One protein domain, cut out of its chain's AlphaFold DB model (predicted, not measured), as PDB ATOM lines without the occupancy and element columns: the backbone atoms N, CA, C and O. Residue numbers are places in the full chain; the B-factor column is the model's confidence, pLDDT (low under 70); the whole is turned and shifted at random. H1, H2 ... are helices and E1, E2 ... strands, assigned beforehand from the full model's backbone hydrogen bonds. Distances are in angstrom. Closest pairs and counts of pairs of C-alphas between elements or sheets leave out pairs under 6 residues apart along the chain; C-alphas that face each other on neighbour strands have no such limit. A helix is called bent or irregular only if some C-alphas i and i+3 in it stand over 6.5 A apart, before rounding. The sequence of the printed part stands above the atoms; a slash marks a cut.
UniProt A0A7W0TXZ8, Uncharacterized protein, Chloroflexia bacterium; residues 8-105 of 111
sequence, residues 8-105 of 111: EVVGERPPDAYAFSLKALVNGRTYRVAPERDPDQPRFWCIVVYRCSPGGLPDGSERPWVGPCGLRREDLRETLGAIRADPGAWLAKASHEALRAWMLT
ATOM      1  N   GLU A   8     107.389 231.725 281.186       93.12
ATOM      2  CA  GLU A   8     108.777 232.197 281.266       93.12
ATOM      3  C   GLU A   8     109.006 233.002 282.552       93.12
ATOM      4  O   GLU A   8     108.083 233.649 283.047       93.12
ATOM      5  N   VAL A   9     110.222 232.985 283.109       90.88
ATOM      6  CA  VAL A   9     110.593 233.867 284.232       90.88
ATOM      7  C   VAL A   9     110.848 235.274 283.691       90.88
ATOM      8  O   VAL A   9     111.640 235.447 282.772       90.88
ATOM      9  N   VAL A  10     110.209 236.291 284.276       86.94
ATOM     10  CA  VAL A  10     110.320 237.690 283.830       86.94
ATOM     11  C   VAL A  10     110.937 238.563 284.912       86.94
ATOM     12  O   VAL A  10     110.454 238.604 286.043       86.94
ATOM     13  N   GLY A  11     111.967 239.322 284.528       68.12
ATOM     14  CA  GLY A  11     112.645 240.282 285.393       68.12
ATOM     15  C   GLY A  11     113.537 239.596 286.422       68.12
ATOM     16  O   GLY A  11     113.083 239.147 287.475       68.12
ATOM     17  N   GLU A  12     114.840 239.556 286.150       53.53
ATOM     18  CA  GLU A  12     115.825 239.083 287.117       53.53
ATOM     19  C   GLU A  12     116.007 240.117 288.232       53.53
ATOM     20  O   GLU A  12     116.843 241.015 288.174       53.53
ATOM     21  N   ARG A  13     115.225 239.969 289.304       57.16
ATOM     22  CA  ARG A  13     115.722 240.360 290.626       57.16
ATOM     23  C   ARG A  13     116.908 239.454 290.979       57.16
ATOM     24  O   ARG A  13     116.949 238.311 290.496       57.16
ATOM     25  N   PRO A  14     117.858 239.931 291.810       57.97
ATOM     26  CA  PRO A  14     119.033 239.150 292.170       57.97
ATOM     27  C   PRO A  14     118.635 237.737 292.624       57.97
ATOM     28  O   PRO A  14     117.582 237.571 293.246       57.97
ATOM     29  N   PRO A  15     119.442 236.713 292.308       55.50
ATOM     30  CA  PRO A  15     119.133 235.303 292.563       55.50
ATOM     31  C   PRO A  15     118.839 234.964 294.035       55.50
ATOM     32  O   PRO A  15     118.222 233.938 294.302       55.50
ATOM     33  N   ASP A  16     119.201 235.841 294.976       55.38
ATOM     34  CA  ASP A  16     118.886 235.719 296.408       55.38
ATOM     35  C   ASP A  16     117.477 236.215 296.799       55.38
ATOM     36  O   ASP A  16     117.053 236.092 297.950       55.38
ATOM     37  N   ALA A  17     116.712 236.772 295.856       68.62
ATOM     38  CA  ALA A  17     115.320 237.124 296.086       68.62
ATOM     39  C   ALA A  17     114.442 235.862 296.070       68.62
ATOM     40  O   ALA A  17     114.297 235.203 295.043       68.62
ATOM     41  N   TYR A  18     113.767 235.584 297.189       81.88
ATOM     42  CA  TYR A  18     112.787 234.497 297.294       81.88
ATOM     43  C   TYR A  18     111.518 234.717 296.445       81.88
ATOM     44  O   TYR A  18     110.622 233.884 296.443       81.88
ATOM     45  N   ALA A  19     111.400 235.833 295.726       89.06
ATOM     46  CA  ALA A  19     110.258 236.102 294.868       89.06
ATOM     47  C   ALA A  19     110.710 236.442 293.451       89.06
ATOM     48  O   ALA A  19     111.642 237.227 293.258       89.06
ATOM     49  N   PHE A  20     109.996 235.902 292.473       90.88
ATOM     50  CA  PHE A  20     110.211 236.148 291.051       90.88
ATOM     51  C   PHE A  20     108.871 236.170 290.320       90.88
ATOM     52  O   PHE A  20     107.848 235.730 290.850       90.88
ATOM     53  N   SER A  21     108.877 236.712 289.106       92.69
ATOM     54  CA  SER A  21     107.683 236.762 288.273       92.69
ATOM     55  C   SER A  21     107.756 235.718 287.169       92.69
ATOM     56  O   SER A  21     108.820 235.458 286.614       92.69
ATOM     57  N   LEU A  22     106.609 235.140 286.844       93.94
ATOM     58  CA  LEU A  22     106.370 234.312 285.676       93.94
ATOM     59  C   LEU A  22     105.443 235.060 284.722       93.94
ATOM     60  O   LEU A  22     104.552 235.778 285.169       93.94
ATOM     61  N   LYS A  23     105.599 234.862 283.421       93.88
ATOM     62  CA  LYS A  23     104.640 235.309 282.412       93.88
ATOM     63  C   LYS A  23     104.107 234.106 281.661       93.88
ATOM     64  O   LYS A  23     104.884 233.302 281.158       93.88
ATOM     65  N   ALA A  24     102.787 233.990 281.596       94.06
ATOM     66  CA  ALA A  24     102.120 232.986 280.786       94.06
ATOM     67  C   ALA A  24     102.089 233.445 279.327       94.06
ATOM     68  O   ALA A  24     101.594 234.528 279.008       94.06
ATOM     69  N   LEU A  25     102.620 232.617 278.431       92.06
ATOM     70  CA  LEU A  25     102.812 232.991 277.028       92.06
ATOM     71  C   LEU A  25     101.494 232.999 276.243       92.06
ATOM     72  O   LEU A  25     101.322 233.804 275.335       92.06
ATOM     73  N   VAL A  26     100.528 232.171 276.651       91.19
ATOM     74  CA  VAL A  26      99.211 232.041 276.002       91.19
ATOM     75  C   VAL A  26      98.310 233.273 276.154       91.19
ATOM     76  O   VAL A  26      97.478 233.543 275.294       91.19
ATOM     77  N   ASN A  27      98.445 234.023 277.251       90.75
ATOM     78  CA  ASN A  27      97.550 235.139 277.579       90.75
ATOM     79  C   ASN A  27      98.298 236.428 277.964       90.75
ATOM     80  O   ASN A  27      97.660 237.437 278.265       90.75
ATOM     81  N   GLY A  28      99.634 236.395 277.981       91.06
ATOM     82  CA  GLY A  28     100.493 237.522 278.336       91.06
ATOM     83  C   GLY A  28     100.412 237.964 279.799       91.06
ATOM     84  O   GLY A  28     100.990 238.997 280.135       91.06
ATOM     85  N   ARG A  29      99.703 237.230 280.670       92.62
ATOM     86  CA  ARG A  29      99.514 237.595 282.079       92.62
ATOM     87  C   ARG A  29     100.775 237.318 282.885       92.62
ATOM     88  O   ARG A  29     101.438 236.299 282.696       92.62
ATOM     89  N   THR A  30     101.054 238.211 283.826       93.56
ATOM     90  CA  THR A  30     102.159 238.072 284.774       93.56
ATOM     91  C   THR A  30     101.644 237.527 286.098       93.56
ATOM     92  O   THR A  30     100.578 237.915 286.577       93.56
ATOM     93  N   TYR A  31     102.434 236.656 286.705       94.62
ATOM     94  CA  TYR A  31     102.189 236.050 287.999       94.62
ATOM     95  C   TYR A  31     103.424 236.225 288.868       94.62
ATOM     96  O   TYR A  31     104.543 236.115 288.378       94.62
ATOM     97  N   ARG A  32     103.250 236.473 290.159       93.62
ATOM     98  CA  ARG A  32     104.352 236.557 291.115       93.62
ATOM     99  C   ARG A  32     104.355 235.322 291.994       93.62
ATOM    100  O   ARG A  32     103.368 235.063 292.672       93.62
ATOM    101  N   VAL A  33     105.474 234.611 292.012       94.00
ATOM    102  CA  VAL A  33     105.738 233.519 292.949       94.00
ATOM    103  C   VAL A  33     106.502 234.105 294.130       94.00
ATOM    104  O   VAL A  33     107.513 234.784 293.935       94.00
ATOM    105  N   ALA A  34     106.009 233.902 295.347       93.00
ATOM    106  CA  ALA A  34     106.639 234.404 296.562       93.00
ATOM    107  C   ALA A  34     106.347 233.486 297.759       93.00
ATOM    108  O   ALA A  34     105.318 232.811 297.773       93.00
ATOM    109  N   PRO A  35     107.229 233.453 298.769       93.88
ATOM    110  CA  PRO A  35     106.925 232.808 300.030       93.88
ATOM    111  C   PRO A  35     106.053 233.712 300.902       93.88
ATOM    112  O   PRO A  35     106.343 234.897 301.052       93.88
ATOM    113  N   GLU A  36     105.061 233.125 301.556       93.88
ATOM    114  CA  GLU A  36     104.304 233.768 302.632       93.88
ATOM    115  C   GLU A  36     104.353 232.920 303.894       93.88
ATOM    116  O   GLU A  36     104.599 231.712 303.834       93.88
ATOM    117  N   ARG A  37     104.163 233.550 305.055       94.00
ATOM    118  CA  ARG A  37     104.124 232.809 306.319       94.00
ATOM    119  C   ARG A  37     102.931 231.868 306.331       94.00
ATOM    120  O   ARG A  37     101.820 232.269 306.002       94.00
ATOM    121  N   ASP A  38     103.189 230.632 306.740       91.88
ATOM    122  CA  ASP A  38     102.134 229.660 306.990       91.88
ATOM    123  C   ASP A  38     101.282 230.166 308.177       91.88
ATOM    124  O   ASP A  38     101.841 230.413 309.255       91.88
ATOM    125  N   PRO A  39      99.970 230.399 307.988       88.88
ATOM    126  CA  PRO A  39      99.113 230.980 309.018       88.88
ATOM    127  C   PRO A  39      98.909 230.039 310.209       88.88
ATOM    128  O   PRO A  39      98.773 230.513 311.338       88.88
ATOM    129  N   ASP A  40      98.935 228.726 309.979       91.50
ATOM    130  CA  ASP A  40      98.788 227.713 311.023       91.50
ATOM    131  C   ASP A  40     100.116 227.475 311.751       91.50
ATOM    132  O   ASP A  40     100.149 227.074 312.918       91.50
ATOM    133  N   GLN A  41     101.241 227.734 311.077       92.12
ATOM    134  CA  GLN A  41     102.574 227.546 311.637       92.12
ATOM    135  C   GLN A  41     103.545 228.678 311.248       92.12
ATOM    136  O   GLN A  41     104.402 228.480 310.387       92.12
ATOM    137  N   PRO A  42     103.557 229.818 311.968       89.38
ATOM    138  CA  PRO A  42     104.303 231.031 311.584       89.38
ATOM    139  C   PRO A  42     105.822 230.874 311.391       89.38
ATOM    140  O   PRO A  42     106.484 231.736 310.809       89.38
ATOM    141  N   ARG A  43     106.412 229.783 311.895       92.44
ATOM    142  CA  ARG A  43     107.827 229.436 311.679       92.44
ATOM    143  C   ARG A  43     108.113 228.916 310.265       92.44
ATOM    144  O   ARG A  43     109.253 229.022 309.812       92.44
ATOM    145  N   PHE A  44     107.101 228.384 309.591       94.69
ATOM    146  CA  PHE A  44     107.178 227.813 308.254       94.69
ATOM    147  C   PHE A  44     106.636 228.777 307.193       94.69
ATOM    148  O   PHE A  44     106.141 229.870 307.494       94.69
ATOM    149  N   TRP A  45     106.793 228.374 305.937       95.38
ATOM    150  CA  TRP A  45     106.380 229.130 304.765       95.38
ATOM    151  C   TRP A  45     105.496 228.295 303.844       95.38
ATOM    152  O   TRP A  45     105.643 227.073 303.762       95.38
ATOM    153  N   CYS A  46     104.643 228.994 303.106       95.12
ATOM    154  CA  CYS A  46     103.922 228.490 301.952       95.12
ATOM    155  C   CYS A  46     104.447 229.148 300.674       95.12
ATOM    156  O   CYS A  46     104.804 230.328 300.683       95.12
ATOM    157  N   ILE A  47     104.449 228.416 299.561       94.88
ATOM    158  CA  ILE A  47     104.629 229.022 298.235       94.88
ATOM    159  C   ILE A  47     103.295 229.601 297.779       94.88
ATOM    160  O   ILE A  47     102.301 228.883 297.721       94.88
ATOM    161  N   VAL A  48     103.276 230.880 297.416       95.38
ATOM    162  CA  VAL A  48     102.071 231.579 296.969       95.38
ATOM    163  C   VAL A  48     102.284 232.150 295.573       95.38
ATOM    164  O   VAL A  48     103.342 232.705 295.264       95.38
ATOM    165  N   VAL A  49     101.273 232.002 294.718       95.88
ATOM    166  CA  VAL A  49     101.249 232.555 293.362       95.88
ATOM    167  C   VAL A  49     100.147 233.599 293.268       95.88
ATOM    168  O   VAL A  49      98.962 233.297 293.401       95.88
ATOM    169  N   TYR A  50     100.545 234.833 292.987       95.00
ATOM    170  CA  TYR A  50      99.647 235.961 292.774       95.00
ATOM    171  C   TYR A  50      99.490 236.220 291.288       95.00
ATOM    172  O   TYR A  50     100.491 236.302 290.580       95.00
ATOM    173  N   ARG A  51      98.265 236.440 290.812       94.50
ATOM    174  CA  ARG A  51      98.068 237.094 289.516       94.50
ATOM    175  C   ARG A  51      98.415 238.568 289.672       94.50
ATOM    176  O   ARG A  51      98.020 239.191 290.652       94.50
ATOM    177  N   CYS A  52      99.170 239.120 288.733       92.38
ATOM    178  CA  CYS A  52      99.506 240.534 288.728       92.38
ATOM    179  C   CYS A  52      98.609 241.302 287.755       92.38
ATOM    180  O   CYS A  52      98.305 240.826 286.656       92.38
ATOM    181  N   SER A  53      98.231 242.519 288.134       88.75
ATOM    182  CA  SER A  53      97.634 243.487 287.217       88.75
ATOM    183  C   SER A  53      98.671 243.928 286.163       88.75
ATOM    184  O   SER A  53      99.874 243.736 286.370       88.75
ATOM    185  N   PRO A  54      98.263 244.572 285.051       82.31
ATOM    186  CA  PRO A  54      99.190 245.014 283.999       82.31
ATOM    187  C   PRO A  54     100.342 245.912 284.487       82.31
ATOM    188  O   PRO A  54     101.404 245.929 283.875       82.31
ATOM    189  N   GLY A  55     100.164 246.614 285.613       81.50
ATOM    190  CA  GLY A  55     101.216 247.399 286.274       81.50
ATOM    191  C   GLY A  55     102.249 246.582 287.069       81.50
ATOM    192  O   GLY A  55     103.112 247.168 287.715       81.50
ATOM    193  N   GLY A  56     102.167 245.248 287.068       80.94
ATOM    194  CA  GLY A  56     103.140 244.355 287.711       80.94
ATOM    195  C   GLY A  56     102.965 244.161 289.223       80.94
ATOM    196  O   GLY A  56     103.810 243.530 289.859       80.94
ATOM    197  N   LEU A  57     101.880 244.675 289.807       86.81
ATOM    198  CA  LEU A  57     101.533 244.477 291.217       86.81
ATOM    199  C   LEU A  57     100.541 243.316 291.378       86.81
ATOM    200  O   LEU A  57      99.724 243.122 290.478       86.81
ATOM    201  N   PRO A  58     100.585 242.550 292.489       89.00
ATOM    202  CA  PRO A  58      99.549 241.572 292.819       89.00
ATOM    203  C   PRO A  58      98.151 242.192 292.751       89.00
ATOM    204  O   PRO A  58      97.914 243.254 293.328       89.00
ATOM    205  N   ASP A  59      97.248 241.531 292.040       89.81
ATOM    206  CA  ASP A  59      95.871 241.974 291.889       89.81
ATOM    207  C   ASP A  59      95.072 241.608 293.145       89.81
ATOM    208  O   ASP A  59      94.838 240.432 293.419       89.81
ATOM    209  N   GLY A  60      94.661 242.612 293.922       86.81
ATOM    210  CA  GLY A  60      93.914 242.399 295.165       86.81
ATOM    211  C   GLY A  60      92.489 241.867 294.969       86.81
ATOM    212  O   GLY A  60      91.866 241.450 295.943       86.81
ATOM    213  N   SER A  61      91.963 241.883 293.739       88.06
ATOM    214  CA  SER A  61      90.653 241.305 293.412       88.06
ATOM    215  C   SER A  61      90.714 239.802 293.116       88.06
ATOM    216  O   SER A  61      89.692 239.119 293.150       88.06
ATOM    217  N   GLU A  62      91.914 239.274 292.871       89.44
ATOM    218  CA  GLU A  62      92.156 237.872 292.553       89.44
ATOM    219  C   GLU A  62      92.601 237.107 293.799       89.44
ATOM    220  O   GLU A  62      93.451 237.556 294.571       89.44
ATOM    221  N   ARG A  63      92.053 235.904 293.991       91.38
ATOM    222  CA  ARG A  63      92.531 235.028 295.063       91.38
ATOM    223  C   ARG A  63      93.864 234.403 294.645       91.38
ATOM    224  O   ARG A  63      93.918 233.788 293.579       91.38
ATOM    225  N   PRO A  64      94.926 234.522 295.460       94.06
ATOM    226  CA  PRO A  64      96.181 233.861 295.157       94.06
ATOM    227  C   PRO A  64      96.032 232.346 295.289       94.06
ATOM    228  O   PRO A  64      95.257 231.845 296.109       94.06
ATOM    229  N   TRP A  65      96.818 231.614 294.509       95.19
ATOM    230  CA  TRP A  65      96.976 230.182 294.719       95.19
ATOM    231  C   TRP A  65      97.992 229.943 295.833       95.19
ATOM    232  O   TRP A  65      99.081 230.518 295.815       95.19
ATOM    233  N   VAL A  66      97.642 229.082 296.786       92.94
ATOM    234  CA  VAL A  66      98.519 228.671 297.885       92.94
ATOM    235  C   VAL A  66      98.933 227.225 297.646       92.94
ATOM    236  O   VAL A  66      98.092 226.342 297.495       92.94
ATOM    237  N   GLY A  67     100.239 227.017 297.559       87.44
ATOM    238  CA  GLY A  67     100.872 225.741 297.284       87.44
ATOM    239  C   GLY A  67     101.379 225.035 298.536       87.44
ATOM    240  O   GLY A  67     100.802 225.188 299.611       87.44
ATOM    241  N   PRO A  68     102.473 224.260 298.412       86.50
ATOM    242  CA  PRO A  68     103.084 223.571 299.541       86.50
ATOM    243  C   PRO A  68     103.367 224.525 300.706       86.50
ATOM    244  O   PRO A  68     104.011 225.559 300.511       86.50
ATOM    245  N   CYS A  69     102.890 224.141 301.887       91.62
ATOM    246  CA  CYS A  69     103.069 224.813 303.174       91.62
ATOM    247  C   CYS A  69     103.964 223.976 304.103       91.62
ATOM    248  O   CYS A  69     104.363 222.864 303.750       91.62
ATOM    249  N   GLY A  70     104.304 224.495 305.286       92.38
ATOM    250  CA  GLY A  70     105.199 223.797 306.214       92.38
ATOM    251  C   GLY A  70     106.683 223.804 305.816       92.38
ATOM    252  O   GLY A  70     107.469 223.061 306.404       92.38
ATOM    253  N   LEU A  71     107.095 224.635 304.850       93.06
ATOM    254  CA  LEU A  71     108.484 224.687 304.381       93.06
ATOM    255  C   LEU A  71     109.392 225.404 305.383       93.06
ATOM    256  O   LEU A  71     109.071 226.500 305.862       93.06
ATOM    257  N   ARG A  72     110.563 224.823 305.672       93.25
ATOM    258  CA  ARG A  72     111.638 225.531 306.384       93.25
ATOM    259  C   ARG A  72     112.331 226.500 305.445       93.25
ATOM    260  O   ARG A  72     112.111 226.505 304.238       93.25
ATOM    261  N   ARG A  73     113.201 227.338 306.005       87.69
ATOM    262  CA  ARG A  73     113.962 228.302 305.208       87.69
ATOM    263  C   ARG A  73     114.894 227.610 304.205       87.69
ATOM    264  O   ARG A  73     115.006 228.104 303.085       87.69
ATOM    265  N   GLU A  74     115.539 226.504 304.583       87.94
ATOM    266  CA  GLU A  74     116.375 225.726 303.661       87.94
ATOM    267  C   GLU A  74     115.558 225.129 302.503       87.94
ATOM    268  O   GLU A  74     115.889 225.377 301.342       87.94
ATOM    269  N   ASP A  75     114.435 224.473 302.814       91.62
ATOM    270  CA  ASP A  75     113.531 223.876 301.821       91.62
ATOM    271  C   ASP A  75     112.938 224.940 300.898       91.62
ATOM    272  O   ASP A  75     112.742 224.714 299.705       91.62
ATOM    273  N   LEU A  76     112.667 226.128 301.441       90.00
ATOM    274  CA  LEU A  76     112.118 227.247 300.695       90.00
ATOM    275  C   LEU A  76     113.084 227.726 299.605       90.00
ATOM    276  O   LEU A  76     112.659 227.960 298.472       90.00
ATOM    277  N   ARG A  77     114.375 227.866 299.935       88.12
ATOM    278  CA  ARG A  77     115.403 228.276 298.968       88.12
ATOM    279  C   ARG A  77     115.535 227.247 297.851       88.12
ATOM    280  O   ARG A  77     115.553 227.630 296.683       88.12
ATOM    281  N   GLU A  78     115.604 225.968 298.210       90.69
ATOM    282  CA  GLU A  78     115.692 224.873 297.243       90.69
ATOM    283  C   GLU A  78     114.450 224.826 296.346       90.69
ATOM    284  O   GLU A  78     114.564 224.826 295.121       90.69
ATOM    285  N   THR A  79     113.261 224.893 296.948       92.06
ATOM    286  CA  THR A  79     111.978 224.843 296.239       92.06
ATOM    287  C   THR A  79     111.852 225.987 295.239       92.06
ATOM    288  O   THR A  79     111.579 225.750 294.066       92.06
ATOM    289  N   LEU A  80     112.082 227.236 295.657       91.56
ATOM    290  CA  LEU A  80     111.983 228.389 294.757       91.56
ATOM    291  C   LEU A  80     113.067 228.388 293.680       91.56
ATOM    292  O   LEU A  80     112.785 228.777 292.549       91.56
ATOM    293  N   GLY A  81     114.277 227.923 294.004       90.62
ATOM    294  CA  GLY A  81     115.346 227.731 293.027       90.62
ATOM    295  C   GLY A  81     114.957 226.720 291.948       90.62
ATOM    296  O   GLY A  81     115.098 227.010 290.762       90.62
ATOM    297  N   ALA A  82     114.387 225.579 292.344       91.56
ATOM    298  CA  ALA A  82     113.903 224.557 291.420       91.56
ATOM    299  C   ALA A  82     112.742 225.061 290.548       91.56
ATOM    300  O   ALA A  82     112.737 224.821 289.342       91.56
ATOM    301  N   ILE A  83     111.789 225.806 291.126       92.38
ATOM    302  CA  ILE A  83     110.692 226.414 290.354       92.38
ATOM    303  C   ILE A  83     111.243 227.432 289.351       92.38
ATOM    304  O   ILE A  83     110.798 227.465 288.209       92.38
ATOM    305  N   ARG A  84     112.211 228.261 289.755       90.81
ATOM    306  CA  ARG A  84     112.821 229.269 288.877       90.81
ATOM    307  C   ARG A  84     113.632 228.635 287.744       90.81
ATOM    308  O   ARG A  84     113.645 229.189 286.651       90.81
ATOM    309  N   ALA A  85     114.302 227.514 288.005       91.38
ATOM    310  CA  ALA A  85     115.115 226.813 287.016       91.38
ATOM    311  C   ALA A  85     114.268 226.153 285.916       91.38
ATOM    312  O   ALA A  85     114.675 226.163 284.758       91.38
ATOM    313  N   ASP A  86     113.098 225.609 286.264       92.31
ATOM    314  CA  ASP A  86     112.183 225.000 285.294       92.31
ATOM    315  C   ASP A  86     110.706 225.181 285.707       92.31
ATOM    316  O   ASP A  86     110.058 224.262 286.236       92.31
ATOM    317  N   PRO A  87     110.133 226.379 285.479       93.06
ATOM    318  CA  PRO A  87     108.756 226.662 285.870       93.06
ATOM    319  C   PRO A  87     107.747 225.848 285.053       93.06
ATOM    320  O   PRO A  87     106.664 225.546 285.553       93.06
ATOM    321  N   GLY A  88     108.103 225.445 283.828       92.94
ATOM    322  CA  GLY A  88     107.274 224.587 282.984       92.94
ATOM    323  C   GLY A  88     107.136 223.180 283.565       92.94
ATOM    324  O   GLY A  88     106.019 222.682 283.716       92.94
ATOM    325  N   ALA A  89     108.245 222.548 283.959       92.50
ATOM    326  CA  ALA A  89     108.209 221.239 284.609       92.50
ATOM    327  C   ALA A  89     107.505 221.287 285.972       92.50
ATOM    328  O   ALA A  89     106.762 220.363 286.312       92.50
ATOM    329  N   TRP A  90     107.693 222.363 286.741       93.31
ATOM    330  CA  TRP A  90     106.960 222.568 287.989       93.31
ATOM    331  C   TRP A  90     105.448 222.645 287.758       93.31
ATOM    332  O   TRP A  90     104.700 221.935 288.434       93.31
ATOM    333  N   LEU A  91     104.999 223.448 286.791       93.62
ATOM    334  CA  LEU A  91     103.582 223.635 286.477       93.62
ATOM    335  C   LEU A  91     102.937 222.374 285.873       93.62
ATOM    336  O   LEU A  91     101.744 222.143 286.044       93.62
ATOM    337  N   ALA A  92     103.725 221.527 285.206       92.69
ATOM    338  CA  ALA A  92     103.264 220.275 284.607       92.69
ATOM    339  C   ALA A  92     103.023 219.130 285.614       92.69
ATOM    340  O   ALA A  92     102.529 218.073 285.215       92.69
ATOM    341  N   LYS A  93     103.368 219.296 286.900       92.56
ATOM    342  CA  LYS A  93     103.075 218.294 287.938       92.56
ATOM    343  C   LYS A  93     101.561 218.117 288.094       92.56
ATOM    344  O   LYS A  93     100.832 219.100 288.156       92.56
ATOM    345  N   ALA A  94     101.103 216.873 288.256       89.12
ATOM    346  CA  ALA A  94      99.678 216.569 288.443       89.12
ATOM    347  C   ALA A  94      99.060 217.319 289.641       89.12
ATOM    348  O   ALA A  94      97.943 217.814 289.560       89.12
ATOM    349  N   SER A  95      99.825 217.508 290.722       88.81
ATOM    350  CA  SER A  95      99.403 218.289 291.895       88.81
ATOM    351  C   SER A  95      99.148 219.775 291.610       88.81
ATOM    352  O   SER A  95      98.597 220.468 292.460       88.81
ATOM    353  N   HIS A  96      99.567 220.289 290.449       93.31
ATOM    354  CA  HIS A  96      99.422 221.688 290.045       93.31
ATOM    355  C   HIS A  96      98.447 221.872 288.881       93.31
ATOM    356  O   HIS A  96      98.413 222.949 288.293       93.31
ATOM    357  N   GLU A  97      97.623 220.873 288.559       91.75
ATOM    358  CA  GLU A  97      96.651 220.958 287.463       91.75
ATOM    359  C   GLU A  97      95.742 222.193 287.581       91.75
ATOM    360  O   GLU A  97      95.617 222.960 286.629       91.75
ATOM    361  N   ALA A  98      95.188 222.451 288.771       91.38
ATOM    362  CA  ALA A  98      94.335 223.616 289.012       91.38
ATOM    363  C   ALA A  98      95.089 224.950 288.850       91.38
ATOM    364  O   ALA A  98      94.556 225.900 288.275       91.38
ATOM    365  N   LEU A  99      96.346 225.013 289.313       94.12
ATOM    366  CA  LEU A  99      97.210 226.182 289.132       94.12
ATOM    367  C   LEU A  99      97.492 226.415 287.645       94.12
ATOM    368  O   LEU A  99      97.342 227.534 287.159       94.12
ATOM    369  N   ARG A 100      97.864 225.359 286.915       94.31
ATOM    370  CA  ARG A 100      98.137 225.402 285.477       94.31
ATOM    371  C   ARG A 100      96.921 225.874 284.699       94.31
ATOM    372  O   ARG A 100      97.053 226.785 283.890       94.31
ATOM    373  N   ALA A 101      95.748 225.306 284.974       92.94
ATOM    374  CA  ALA A 101      94.501 225.718 284.343       92.94
ATOM    375  C   ALA A 101      94.239 227.213 284.576       92.94
ATOM    376  O   ALA A 101      94.079 227.958 283.616       92.94
ATOM    377  N   TRP A 102      94.304 227.677 285.828       93.06
ATOM    378  CA  TRP A 102      94.092 229.087 286.170       93.06
ATOM    379  C   TRP A 102      95.119 230.041 285.532       93.06
ATOM    380  O   TRP A 102      94.749 231.114 285.046       93.06
ATOM    381  N   MET A 103      96.401 229.662 285.488       93.38
ATOM    382  CA  MET A 103      97.457 230.479 284.875       93.38
ATOM    383  C   MET A 103      97.320 230.574 283.351       93.38
ATOM    384  O   MET A 103      97.638 231.607 282.758       93.38
ATOM    385  N   LEU A 104      96.855 229.501 282.711       93.00
ATOM    386  CA  LEU A 104      96.850 229.366 281.256       93.00
ATOM    387  C   LEU A 104      95.477 229.606 280.620       93.00
ATOM    388  O   LEU A 104      95.368 229.546 279.396       93.00
ATOM    389  N   THR A 105      94.448 229.942 281.407       89.31
ATOM    390  CA  THR A 105      93.143 230.345 280.871       89.31
ATOM    391  C   THR A 105      93.325 231.479 279.849       89.31
ATOM    392  O   THR A 105      93.875 232.536 280.199       89.31
TER     393      THR A 105
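This is residues 8 to 105 of the 111 residues of an uncharacterized protein of Chloroflexia bacterium (UniProt A0A7W0TXZ8). A twisted sheet of four antiparallel strands has two helices, H1 and H3, over one face, in two layers, with the short H2 between them along the chain. The strands follow one another as a meander, each the antiparallel neighbour of the one before, in the order E1, E2, E3, E4. The printed part has 98 residues, with the four strands followed by H1, H2 and H3; its class is mixed, helices and strands. It is compact, with a radius of gyration of the C-alphas of 12.9 A and spans of 36 by 29 by 27 A.

E1, residues 8 to 10, and E2, residues 20 to 24, form a hairpin, with N 10 and O 21 within hydrogen-bond range at 2.8 A. E2 and E3, residues 30 to 37, form the next, with N 22 and O 31 at 2.8 A. E3 and E4, residues 45 to 51, form the third, with N 34 and O 48 at 2.9 A. H1, residues 73 to 85, is on the sheet at a height over the sheet of 8.8 A; its closest C-alphas to E4 are those of Leu 76 and Trp 45, 7.3 A apart. It runs along the strands, at 19 degrees to E4 on the local plane. H2, residues 87 to 91, only grazes the sheet and touches H3, residues 94 to 104, only at the corner, the closest C-alphas being those of Leu 91 and Arg 100, 5.8 A apart. H3 is on the sheet at a height over the sheet of 11.5 A, slantwise to the strands; H1 and H3 are apart. Each O i to N i+4 pair is within hydrogen-bond range in H1 and H2, and 5 of 7 in H3, which is irregular: C-alphas 95 and 98 are 7.9 A apart.

E1 begins at C-alpha 8 (108.777, 232.197, 281.266). E3 is 22.3 A long, E4 19.1 A, H1 18.3 A and H3 14.9 A, ending at C-alpha 104 (96.850, 229.366, 281.256).

The C-alphas farthest apart, those of Val 26 and Arg 43, are 36.8 A apart. The printed part has no cut. The link from E4 to H1 is long, with 21 residues. Residues 11 to 17 have pLDDT under 70.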